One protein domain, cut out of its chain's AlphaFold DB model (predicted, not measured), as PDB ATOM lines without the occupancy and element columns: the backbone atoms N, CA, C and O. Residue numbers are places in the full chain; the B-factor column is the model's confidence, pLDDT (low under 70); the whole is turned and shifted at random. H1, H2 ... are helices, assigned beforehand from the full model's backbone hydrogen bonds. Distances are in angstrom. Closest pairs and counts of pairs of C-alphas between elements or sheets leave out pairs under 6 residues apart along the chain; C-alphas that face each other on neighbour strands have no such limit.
ATOM      1  N   GLU A   6     -34.950  28.131  -3.709       75.69
ATOM      2  CA  GLU A   6     -35.078  29.456  -3.104       75.69
ATOM      3  C   GLU A   6     -34.293  29.626  -1.794       75.69
ATOM      4  O   GLU A   6     -33.693  30.672  -1.560       75.69
ATOM      5  N   ALA A   7     -34.243  28.611  -0.928       78.50
ATOM      6  CA  ALA A   7     -33.463  28.665   0.308       78.50
ATOM      7  C   ALA A   7     -31.962  28.733  -0.005       78.50
ATOM      8  O   ALA A   7     -31.232  29.552   0.552       78.50
ATOM      9  N   VAL A   8     -31.511  27.911  -0.956       82.12
ATOM     10  CA  VAL A   8     -30.116  27.891  -1.412       82.12
ATOM     11  C   VAL A   8     -29.750  29.205  -2.101       82.12
ATOM     12  O   VAL A   8     -28.687  29.763  -1.828       82.12
ATOM     13  N   SER A   9     -30.629  29.736  -2.957       84.69
ATOM     14  CA  SER A   9     -30.396  31.019  -3.625       84.69
ATOM     15  C   SER A   9     -30.328  32.177  -2.627       84.69
ATOM     16  O   SER A   9     -29.443  33.023  -2.749       84.69
ATOM     17  N   THR A  10     -31.180  32.166  -1.599       88.19
ATOM     18  CA  THR A  10     -31.188  33.159  -0.517       88.19
ATOM     19  C   THR A  10     -29.891  33.124   0.289       88.19
ATOM     20  O   THR A  10     -29.273  34.164   0.513       88.19
ATOM     21  N   ILE A  11     -29.429  31.931   0.685       88.38
ATOM     22  CA  ILE A  11     -28.154  31.756   1.400       88.38
ATOM     23  C   ILE A  11     -26.992  32.259   0.542       88.38
ATOM     24  O   ILE A  11     -26.134  32.988   1.032       88.38
ATOM     25  N   ARG A  12     -26.979  31.915  -0.750       89.12
ATOM     26  CA  ARG A  12     -25.942  32.361  -1.686       89.12
ATOM     27  C   ARG A  12     -25.933  33.883  -1.837       89.12
ATOM     28  O   ARG A  12     -24.866  34.486  -1.786       89.12
ATOM     29  N   ALA A  13     -27.100  34.509  -1.984       90.75
ATOM     30  CA  ALA A  13     -27.215  35.964  -2.060       90.75
ATOM     31  C   ALA A  13     -26.690  36.635  -0.781       90.75
ATOM     32  O   ALA A  13     -25.867  37.546  -0.859       90.75
ATOM     33  N   GLN A  14     -27.085  36.130   0.392       92.94
ATOM     34  CA  GLN A  14     -26.608  36.651   1.672       92.94
ATOM     35  C   GLN A  14     -25.096  36.469   1.846       92.94
ATOM     36  O   GLN A  14     -24.422  37.338   2.397       92.94
ATOM     37  N   LEU A  15     -24.541  35.358   1.367       93.00
ATOM     38  CA  LEU A  15     -23.109  35.088   1.408       93.00
ATOM     39  C   LEU A  15     -22.318  36.103   0.569       93.00
ATOM     40  O   LEU A  15     -21.328  36.649   1.051       93.00
ATOM     41  N   HIS A  16     -22.783  36.417  -0.644       92.62
ATOM     42  CA  HIS A  16     -22.177  37.463  -1.474       92.62
ATOM     43  C   HIS A  16     -22.328  38.858  -0.856       92.62
ATOM     44  O   HIS A  16     -21.371  39.626  -0.873       92.62
ATOM     45  N   ALA A  17     -23.482  39.168  -0.257       93.06
ATOM     46  CA  ALA A  17     -23.671  40.420   0.474       93.06
ATOM     47  C   ALA A  17     -22.711  40.529   1.672       93.06
ATOM     48  O   ALA A  17     -22.141  41.586   1.910       93.06
ATOM     49  N   THR A  18     -22.469  39.420   2.380       93.44
ATOM     50  CA  THR A  18     -21.517  39.363   3.501       93.44
ATOM     51  C   THR A  18     -20.081  39.571   3.023       93.44
ATOM     52  O   THR A  18     -19.321  40.276   3.671       93.44
ATOM     53  N   LEU A  19     -19.705  39.011   1.871       92.81
ATOM     54  CA  LEU A  19     -18.393  39.246   1.254       92.81
ATOM     55  C   LEU A  19     -18.178  40.703   0.815       92.81
ATOM     56  O   LEU A  19     -17.038  41.156   0.777       92.81
ATOM     57  N   ALA A  20     -19.252  41.421   0.483       92.75
ATOM     58  CA  ALA A  20     -19.201  42.834   0.115       92.75
ATOM     59  C   ALA A  20     -19.144  43.782   1.330       92.75
ATOM     60  O   ALA A  20     -18.981  44.989   1.148       92.75
ATOM     61  N   ASP A  21     -19.285  43.268   2.556       92.88
ATOM     62  CA  ASP A  21     -19.269  44.081   3.770       92.88
ATOM     63  C   ASP A  21     -17.846  44.627   4.063       92.88
ATOM     64  O   ASP A  21     -16.880  43.852   4.112       92.88
ATOM     65  N   PRO A  22     -17.680  45.948   4.294       91.38
ATOM     66  CA  PRO A  22     -16.375  46.564   4.555       91.38
ATOM     67  C   PRO A  22     -15.660  46.076   5.821       91.38
ATOM     68  O   PRO A  22     -14.448  46.231   5.935       91.38
ATOM     69  N   LEU A  23     -16.382  45.540   6.804       90.06
ATOM     70  CA  LEU A  23     -15.799  44.968   8.019       90.06
ATOM     71  C   LEU A  23     -15.327  43.535   7.775       90.06
ATOM     72  O   LEU A  23     -14.358  43.083   8.379       90.06
ATOM     73  N   VAL A  24     -15.985  42.820   6.861       89.38
ATOM     74  CA  VAL A  24     -15.553  41.486   6.438       89.38
ATOM     75  C   VAL A  24     -14.263  41.581   5.632       89.38
ATOM     76  O   VAL A  24     -13.346  40.800   5.880       89.38
ATOM     77  N   SER A  25     -14.143  42.569   4.739       89.62
ATOM     78  CA  SER A  25     -12.932  42.779   3.929       89.62
ATOM     79  C   SER A  25     -11.676  43.094   4.755       89.62
ATOM     80  O   SER A  25     -10.564  42.821   4.303       89.62
ATOM     81  N   GLN A  26     -11.840  43.579   5.989       89.81
ATOM     82  CA  GLN A  26     -10.747  43.804   6.943       89.81
ATOM     83  C   GLN A  26     -10.187  42.508   7.551       89.81
ATOM     84  O   GLN A  26      -9.136  42.538   8.187       89.81
ATOM     85  N   SER A  27     -10.852  41.364   7.355       88.81
ATOM     86  CA  SER A  27     -10.415  40.060   7.854       88.81
ATOM     87  C   SER A  27     -10.097  39.108   6.691       88.81
ATOM     88  O   SER A  27     -10.982  38.390   6.216       88.81
ATOM     89  N   PRO A  28      -8.830  39.029   6.234       89.50
ATOM     90  CA  PRO A  28      -8.446  38.192   5.093       89.50
ATOM     91  C   PRO A  28      -8.813  36.713   5.266       89.50
ATOM     92  O   PRO A  28      -9.235  36.060   4.313       89.50
ATOM     93  N   ALA A  29      -8.703  36.190   6.492       87.62
ATOM     94  CA  ALA A  29      -9.080  34.816   6.814       87.62
ATOM     95  C   ALA A  29     -10.586  34.572   6.628       87.62
ATOM     96  O   ALA A  29     -10.984  33.554   6.061       87.62
ATOM     97  N   LEU A  30     -11.423  35.521   7.059       89.69
ATOM     98  CA  LEU A  30     -12.870  35.446   6.887       89.69
ATOM     99  C   LEU A  30     -13.259  35.576   5.409       89.69
ATOM    100  O   LEU A  30     -14.069  34.789   4.925       89.69
ATOM    101  N   VAL A  31     -12.651  36.517   4.679       92.94
ATOM    102  CA  VAL A  31     -12.863  36.677   3.231       92.94
ATOM    103  C   VAL A  31     -12.530  35.388   2.491       92.94
ATOM    104  O   VAL A  31     -13.327  34.937   1.667       92.94
ATOM    105  N   HIS A  32     -11.383  34.776   2.792       91.88
ATOM    106  CA  HIS A  32     -10.960  33.528   2.163       91.88
ATOM    107  C   HIS A  32     -11.974  32.407   2.409       91.88
ATOM    108  O   HIS A  32     -12.449  31.780   1.461       91.88
ATOM    109  N   LEU A  33     -12.375  32.223   3.669       91.50
ATOM    110  CA  LEU A  33     -13.356  31.222   4.076       91.50
ATOM    111  C   LEU A  33     -14.694  31.424   3.356       91.50
ATOM    112  O   LEU A  33     -15.210  30.498   2.731       91.50
ATOM    113  N   LEU A  34     -15.255  32.634   3.405       92.88
ATOM    114  CA  LEU A  34     -16.544  32.942   2.784       92.88
ATOM    115  C   LEU A  34     -16.494  32.813   1.255       92.88
ATOM    116  O   LEU A  34     -17.452  32.326   0.654       92.88
ATOM    117  N   SER A  35     -15.376  33.184   0.627       93.31
ATOM    118  CA  SER A  35     -15.180  33.061  -0.824       93.31
ATOM    119  C   SER A  35     -15.104  31.600  -1.266       93.31
ATOM    120  O   SER A  35     -15.704  31.228  -2.277       93.31
ATOM    121  N   GLU A  36     -14.422  30.745  -0.497       93.00
ATOM    122  CA  GLU A  36     -14.388  29.306  -0.764       93.00
ATOM    123  C   GLU A  36     -15.794  28.700  -0.673       93.00
ATOM    124  O   GLU A  36     -16.212  27.949  -1.560       93.00
ATOM    125  N   GLN A  37     -16.565  29.073   0.354       91.81
ATOM    126  CA  GLN A  37     -17.944  28.605   0.475       91.81
ATOM    127  C   GLN A  37     -18.818  29.138  -0.668       91.81
ATOM    128  O   GLN A  37     -19.584  28.368  -1.242       91.81
ATOM    129  N   ALA A  38     -18.657  30.394  -1.093       90.69
ATOM    130  CA  ALA A  38     -19.417  30.951  -2.216       90.69
ATOM    131  C   ALA A  38     -19.148  30.193  -3.516       90.69
ATOM    132  O   ALA A  38     -20.073  29.868  -4.270       90.69
ATOM    133  N   ARG A  39     -17.888  29.810  -3.734       90.50
ATOM    134  CA  ARG A  39     -17.509  28.950  -4.850       90.50
ATOM    135  C   ARG A  39     -18.170  27.579  -4.748       90.50
ATOM    136  O   ARG A  39     -18.732  27.117  -5.732       90.50
ATOM    137  N   ARG A  40     -18.172  26.949  -3.569       88.38
ATOM    138  CA  ARG A  40     -18.855  25.661  -3.353       88.38
ATOM    139  C   ARG A  40     -20.352  25.750  -3.654       88.38
ATOM    140  O   ARG A  40     -20.858  24.908  -4.384       88.38
ATOM    141  N   PHE A  41     -21.037  26.794  -3.183       86.31
ATOM    142  CA  PHE A  41     -22.463  27.051  -3.456       86.31
ATOM    143  C   PHE A  41     -22.782  27.366  -4.928       86.31
ATOM    144  O   PHE A  41     -23.956  27.417  -5.302       86.31
ATOM    145  N   SER A  42     -21.768  27.562  -5.776       83.00
ATOM    146  CA  SER A  42     -21.949  27.763  -7.218       83.00
ATOM    147  C   SER A  42     -22.121  26.454  -7.993       83.00
ATOM    148  O   SER A  42     -22.604  26.484  -9.122       83.00
ATOM    149  N   TYR A  43     -21.773  25.312  -7.393       82.31
ATOM    150  CA  TYR A  43     -21.920  23.996  -8.012       82.31
ATOM    151  C   TYR A  43     -23.109  23.228  -7.409       82.31
ATOM    152  O   TYR A  43     -23.406  23.387  -6.220       82.31
ATOM    153  N   PRO A  44     -23.807  22.389  -8.198       80.81
ATOM    154  CA  PRO A  44     -24.805  21.463  -7.670       80.81
ATOM    155  C   PRO A  44     -24.180  20.496  -6.661       80.81
ATOM    156  O   PRO A  44     -23.097  19.962  -6.899       80.81
ATOM    157  N   GLY A  45     -24.866  20.239  -5.549       82.19
ATOM    158  CA  GLY A  45     -24.369  19.337  -4.517       82.19
ATOM    159  C   GLY A  45     -25.366  19.104  -3.388       82.19
ATOM    160  O   GLY A  45     -26.525  19.513  -3.457       82.19
ATOM    161  N   ASP A  46     -24.900  18.444  -2.329       85.75
ATOM    162  CA  ASP A  46     -25.663  18.256  -1.095       85.75
ATOM    163  C   ASP A  46     -25.692  19.573  -0.302       85.75
ATOM    164  O   ASP A  46     -24.859  19.834   0.574       85.75
ATOM    165  N   TYR A  47     -26.650  20.434  -0.648       83.88
ATOM    166  CA  TYR A  47     -26.792  21.757  -0.046       83.88
ATOM    167  C   TYR A  47     -27.031  21.700   1.465       83.88
ATOM    168  O   TYR A  47     -26.580  22.594   2.179       83.88
ATOM    169  N   GLY A  48     -27.672  20.642   1.972       83.94
ATOM    170  CA  GLY A  48     -27.835  20.420   3.407       83.94
ATOM    171  C   GLY A  48     -26.482  20.297   4.108       83.94
ATOM    172  O   GLY A  48     -26.207  21.017   5.069       83.94
ATOM    173  N   LYS A  49     -25.587  19.443   3.595       87.00
ATOM    174  CA  LYS A  49     -24.213  19.324   4.121       87.00
ATOM    175  C   LYS A  49     -23.416  20.614   3.972       87.00
ATOM    176  O   LYS A  49     -22.715  20.996   4.905       87.00
ATOM    177  N   MET A  50     -23.534  21.299   2.838       89.38
ATOM    178  CA  MET A  50     -22.816  22.554   2.591       89.38
ATOM    179  C   MET A  50     -23.254  23.667   3.551       89.38
ATOM    180  O   MET A  50     -22.405  24.355   4.117       89.38
ATOM    181  N   MET A  51     -24.559  23.805   3.804       89.19
ATOM    182  CA  MET A  51     -25.095  24.763   4.776       89.19
ATOM    183  C   MET A  51     -24.647  24.437   6.205       89.19
ATOM    184  O   MET A  51     -24.202  25.338   6.912       89.19
ATOM    185  N   ARG A  52     -24.686  23.163   6.623       89.75
ATOM    186  CA  ARG A  52     -24.181  22.747   7.949       89.75
ATOM    187  C   ARG A  52     -22.683  23.011   8.096       89.75
ATOM    188  O   ARG A  52     -22.233  23.472   9.141       89.75
ATOM    189  N   HIS A  53     -21.911  22.759   7.042       91.50
ATOM    190  CA  HIS A  53     -20.480  23.041   7.032       91.50
ATOM    191  C   HIS A  53     -20.197  24.540   7.193       91.50
ATOM    192  O   HIS A  53     -19.418  24.920   8.066       91.50
ATOM    193  N   LEU A  54     -20.878  25.396   6.422       92.25
ATOM    194  CA  LEU A  54     -20.765  26.848   6.557       92.25
ATOM    195  C   LEU A  54     -21.194  27.322   7.957       92.25
ATOM    196  O   LEU A  54     -20.491  28.126   8.560       92.25
ATOM    197  N   GLN A  55     -22.285  26.787   8.519       91.62
ATOM    198  CA  GLN A  55     -22.707  27.096   9.891       91.62
ATOM    199  C   GLN A  55     -21.604  26.772  10.913       91.62
ATOM    200  O   GLN A  55     -21.312  27.599  11.775       91.62
ATOM    201  N   GLY A  56     -20.971  25.600  10.807       91.69
ATOM    202  CA  GLY A  56     -19.882  25.202  11.703       91.69
ATOM    203  C   GLY A  56     -18.660  26.118  11.596       91.69
ATOM    204  O   GLY A  56     -18.070  26.487  12.612       91.69
ATOM    205  N   LEU A  57     -18.310  26.539  10.378       92.06
ATOM    206  CA  LEU A  57     -17.220  27.484  10.142       92.06
ATOM    207  C   LEU A  57     -17.501  28.860  10.760       92.06
ATOM    208  O   LEU A  57     -16.630  29.417  11.427       92.06
ATOM    209  N   LEU A  58     -18.716  29.387  10.582       91.31
ATOM    210  CA  LEU A  58     -19.117  30.670  11.162       91.31
ATOM    211  C   LEU A  58     -19.178  30.617  12.690       91.31
ATOM    212  O   LEU A  58     -18.688  31.533  13.344       91.31
ATOM    213  N   ALA A  59     -19.718  29.537  13.260       90.19
ATOM    214  CA  ALA A  59     -19.746  29.343  14.707       90.19
ATOM    215  C   ALA A  59     -18.328  29.306  15.288       90.19
ATOM    216  O   ALA A  59     -18.049  29.957  16.291       90.19
ATOM    217  N   ARG A  60     -17.398  28.604  14.625       90.44
ATOM    218  CA  ARG A  60     -15.992  28.593  15.039       90.44
ATOM    219  C   ARG A  60     -15.370  29.983  14.955       90.44
ATOM    220  O   ARG A  60     -14.717  30.383  15.907       90.44
ATOM    221  N   TYR A  61     -15.598  30.714  13.863       87.31
ATOM    222  CA  TYR A  61     -15.097  32.081  13.714       87.31
ATOM    223  C   TYR A  61     -15.570  32.975  14.867       87.31
ATOM    224  O   TYR A  61     -14.741  33.606  15.514       87.31
ATOM    225  N   GLN A  62     -16.870  32.941  15.182       88.88
ATOM    226  CA  GLN A  62     -17.488  33.702  16.274       88.88
ATOM    227  C   GLN A  62     -16.916  33.378  17.659       88.88
ATOM    228  O   GLN A  62     -16.887  34.253  18.514       88.88
ATOM    229  N   LEU A  63     -16.455  32.145  17.887       88.81
ATOM    230  CA  LEU A  63     -15.816  31.744  19.146       88.81
ATOM    231  C   LEU A  63     -14.345  32.172  19.242       88.81
ATOM    232  O   LEU A  63     -13.781  32.162  20.331       88.81
ATOM    233  N   THR A  64     -13.706  32.485  18.113       86.56
ATOM    234  CA  THR A  64     -12.261  32.768  18.036       86.56
ATOM    235  C   THR A  64     -11.915  34.244  17.854       86.56
ATOM    236  O   THR A  64     -10.737  34.584  17.876       86.56
ATOM    237  N   THR A  65     -12.908  35.105  17.635       82.81
ATOM    238  CA  THR A  65     -12.715  36.542  17.401       82.81
ATOM    239  C   THR A  65     -13.434  37.355  18.469       82.81
ATOM    240  O   THR A  65     -14.560  37.030  18.838       82.81
ATOM    241  N   ASP A  66     -12.815  38.443  18.919       81.44
ATOM    242  CA  ASP A  66     -13.441  39.383  19.856       81.44
ATOM    243  C   ASP A  66     -14.500  40.259  19.171       81.44
ATOM    244  O   ASP A  66     -15.426  40.759  19.809       81.44
ATOM    245  N   THR A  67     -14.384  40.443  17.852       85.38
ATOM    246  CA  THR A  67     -15.311  41.246  17.052       85.38
ATOM    247  C   THR A  67     -15.830  40.452  15.860       85.38
ATOM    248  O   THR A  67     -15.078  39.933  15.034       85.38
ATOM    249  N   VAL A  68     -17.157  40.344  15.774       88.06
ATOM    250  CA  VAL A  68     -17.860  39.661  14.684       88.06
ATOM    251  C   VAL A  68     -18.610  40.710  13.861       88.06
ATOM    252  O   VAL A  68     -19.462  41.407  14.418       88.06
ATOM    253  N   PRO A  69     -18.357  40.821  12.544       91.19
ATOM    254  CA  PRO A  69     -19.110  41.729  11.690       91.19
ATOM    255  C   PRO A  69     -20.622  41.422  11.712       91.19
ATOM    256  O   PRO A  69     -21.006  40.251  11.616       91.19
ATOM    257  N   PRO A  70     -21.509  42.433  11.762       91.25
ATOM    258  CA  PRO A  70     -22.961  42.222  11.780       91.25
ATOM    259  C   PRO A  70     -23.488  41.391  10.601       91.25
ATOM    260  O   PRO A  70     -24.416  40.590  10.764       91.25
ATOM    261  N   ALA A  71     -22.870  41.520   9.422       91.38
ATOM    262  CA  ALA A  71     -23.210  40.718   8.251       91.38
ATOM    263  C   ALA A  71     -22.964  39.213   8.475       91.38
ATOM    264  O   ALA A  71     -23.784  38.388   8.070       91.38
ATOM    265  N   VAL A  72     -21.899  38.848   9.199       91.81
ATOM    266  CA  VAL A  72     -21.587  37.452   9.552       91.81
ATOM    267  C   VAL A  72     -22.629  36.889  10.514       91.81
ATOM    268  O   VAL A  72     -23.107  35.770  10.328       91.81
ATOM    269  N   THR A  73     -23.036  37.672  11.512       91.12
ATOM    270  CA  THR A  73     -24.093  37.284  12.459       91.12
ATOM    271  C   THR A  73     -25.441  37.104  11.760       91.12
ATOM    272  O   THR A  73     -26.165  36.141  12.030       91.12
ATOM    273  N   THR A  74     -25.757  37.985  10.809       93.12
ATOM    274  CA  THR A  74     -26.958  37.879   9.969       93.12
ATOM    275  C   THR A  74     -26.936  36.595   9.142       93.12
ATOM    276  O   THR A  74     -27.887  35.813   9.194       93.12
ATOM    277  N   LEU A  75     -25.824  36.319   8.453       92.62
ATOM    278  CA  LEU A  75     -25.635  35.098   7.672       92.62
ATOM    279  C   LEU A  75     -25.784  33.836   8.540       92.62
ATOM    280  O   LEU A  75     -26.521  32.922   8.171       92.62
ATOM    281  N   ALA A  76     -25.148  33.799   9.715       91.62
ATOM    282  CA  ALA A  76     -25.237  32.675  10.648       91.62
ATOM    283  C   ALA A  76     -26.678  32.433  11.135       91.62
ATOM    284  O   ALA A  76     -27.141  31.291  11.200       91.62
ATOM    285  N   THR A  77     -27.417  33.507  11.424       91.00
ATOM    286  CA  THR A  77     -28.824  33.430  11.845       91.00
ATOM    287  C   THR A  77     -29.717  32.895  10.726       91.00
ATOM    288  O   THR A  77     -30.573  32.040  10.967       91.00
ATOM    289  N   MET A  78     -29.506  33.356   9.490       90.62
ATOM    290  CA  MET A  78     -30.244  32.865   8.324       90.62
ATOM    291  C   MET A  78     -29.960  31.385   8.058       90.62
ATOM    292  O   MET A  78     -30.904  30.618   7.870       90.62
ATOM    293  N   LEU A  79     -28.694  30.962   8.127       90.62
ATOM    294  CA  LEU A  79     -28.296  29.553   8.013       90.62
ATOM    295  C   LEU A  79     -29.004  28.673   9.040       90.62
ATOM    296  O   LEU A  79     -29.573  27.647   8.674       90.62
ATOM    297  N   MET A  80     -29.031  29.088  10.308       88.50
ATOM    298  CA  MET A  80     -29.718  28.341  11.363       88.50
ATOM    299  C   MET A  80     -31.217  28.190  11.097       88.50
ATOM    300  O   MET A  80     -31.768  27.110  11.308       88.50
ATOM    301  N   ARG A  81     -31.891  29.246  10.623       87.25
ATOM    302  CA  ARG A  81     -33.323  29.175  10.287       87.25
ATOM    303  C   ARG A  81     -33.584  28.218   9.125       87.25
ATOM    304  O   ARG A  81     -34.491  27.395   9.225       87.25
ATOM    305  N   GLN A  82     -32.778  28.290   8.066       85.25
ATOM    306  CA  GLN A  82     -32.932  27.425   6.892       85.25
ATOM    307  C   GLN A  82     -32.646  25.955   7.217       85.25
ATOM    308  O   GLN A  82     -33.395  25.077   6.798       85.25
ATOM    309  N   LEU A  83     -31.614  25.681   8.019       86.00
ATOM    310  CA  LEU A  83     -31.287  24.322   8.450       86.00
ATOM    311  C   LEU A  83     -32.368  23.719   9.347       86.00
ATOM    312  O   LEU A  83     -32.752  22.578   9.129       86.00
ATOM    313  N   ARG A  84     -32.929  24.491  10.287       83.19
ATOM    314  CA  ARG A  84     -34.066  24.027  11.099       83.19
ATOM    315  C   ARG A  84     -35.293  23.715  10.245       83.19
ATOM    316  O   ARG A  84     -35.927  22.691  10.465       83.19
ATOM    317  N   GLY A  85     -35.612  24.571   9.271       79.81
ATOM    318  CA  GLY A  85     -36.699  24.308   8.323       79.81
ATOM    319  C   GLY A  85     -36.457  23.035   7.508       79.81
ATOM    320  O   GLY A  85     -37.367  22.233   7.334       79.81
ATOM    321  N   TYR A  86     -35.217  22.810   7.074       73.75
ATOM    322  CA  TYR A  86     -34.826  21.590   6.372       73.75
ATOM    323  C   TYR A  86     -34.934  20.334   7.248       73.75
ATOM    324  O   TYR A  86     -35.506  19.342   6.809       73.75
ATOM    325  N   ASP A  87     -34.442  20.374   8.489       76.50
ATOM    326  CA  ASP A  87     -34.510  19.238   9.415       76.50
ATOM    327  C   ASP A  87     -35.967  18.889   9.785       76.50
ATOM    328  O   ASP A  87     -36.311  17.713   9.869       76.50
ATOM    329  N   MET A  88     -36.857  19.884   9.925       75.00
ATOM    330  CA  MET A  88     -38.296  19.642  10.127       75.00
ATOM    331  C   MET A  88     -38.951  18.934   8.933       75.00
ATOM    332  O   MET A  88     -39.811  18.082   9.133       75.00
ATOM    333  N   LEU A  89     -38.544  19.265   7.703       68.94
ATOM    334  CA  LEU A  89     -39.060  18.638   6.479       68.94
ATOM    335  C   LEU A  89     -38.526  17.216   6.255       68.94
ATOM    336  O   LEU A  89     -39.145  16.452   5.524       68.94
ATOM    337  N   LEU A  90     -37.367  16.878   6.827       65.12
ATOM    338  CA  LEU A  90     -36.778  15.539   6.749       65.12
ATOM    339  C   LEU A  90     -37.327  14.568   7.803       65.12
ATOM    340  O   LEU A  90     -37.254  13.361   7.599       65.12
ATOM    341  N   ASN A  91     -37.832  15.083   8.926       59.47
ATOM    342  CA  ASN A  91     -38.378  14.291  10.034       59.47
ATOM    343  C   ASN A  91     -39.864  13.904   9.860       59.47
ATOM    344  O   ASN A  91     -40.474  13.416  10.813       59.47
ATOM    345  N   HIS A  92     -40.438  14.119   8.674       47.19
ATOM    346  CA  HIS A  92     -41.803  13.753   8.282       47.19
ATOM    347  C   HIS A  92     -41.782  12.788   7.095       47.19
ATOM    348  O   HIS A  92     -42.700  11.941   7.038       47.19
TER     349      HIS A  92
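What this domain is: This is residues 6 to 92 of the 92 residues of an uncharacterized protein of Furfurilactobacillus siliginis (UniProt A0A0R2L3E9). Four helices make an up-and-down bundle, each running against the one before it: H1 and H4 lie side by side as one layer, and H2 and H3 make the other. The layers cross at a slant where H3 meets H4. The printed part has 87 residues, with H1, H2, H3, H4 in order and no named strand; it is all helix, compact, with a radius of gyration of the C-alphas of 12.7 A and spans of 42 by 25 by 16 A.

How they stand to each other: H1, residues 6 to 19, and H2, residues 28 to 40, form a hairpin and touch at a shallow tilt of 26 degrees; their closest C-alphas, Leu 19 and Val 31, are 6.4 A apart. H3, residues 47 to 64, only just touches H2, with 3 pairs of C-alphas within 8 A, the closest being Gln 37 and Leu 54 at 6.9 A. H4, residues 70 to 90, touches H3 at a steep tilt of 39 degrees, closest at the C-alphas of Gln 55 and Ala 76, 6.2 A. H4 also touches H1, opposite ways at 17 degrees, closest at the C-alphas of Thr 18 and Ala 71, 5.2 A. H2 and H4 are apart. In H1, H2, H3 and H4 every O i to N i+4 pair is within hydrogen-bond range.

Where its parts are: H1 begins at C-alpha 6 (-35.078, 29.456, -3.104) and is 19.8 A long; H2 is 18.3 A and H3 25.7 A. H4, 30.5 A, ends at C-alpha 90 (-36.778, 15.539, 6.749).

The domain as a whole: The C-alphas farthest apart, Gln 26 and His 92, are 43.2 A apart. The printed part has no cut and no long link. Residues 89 to 92 are under pLDDT 70.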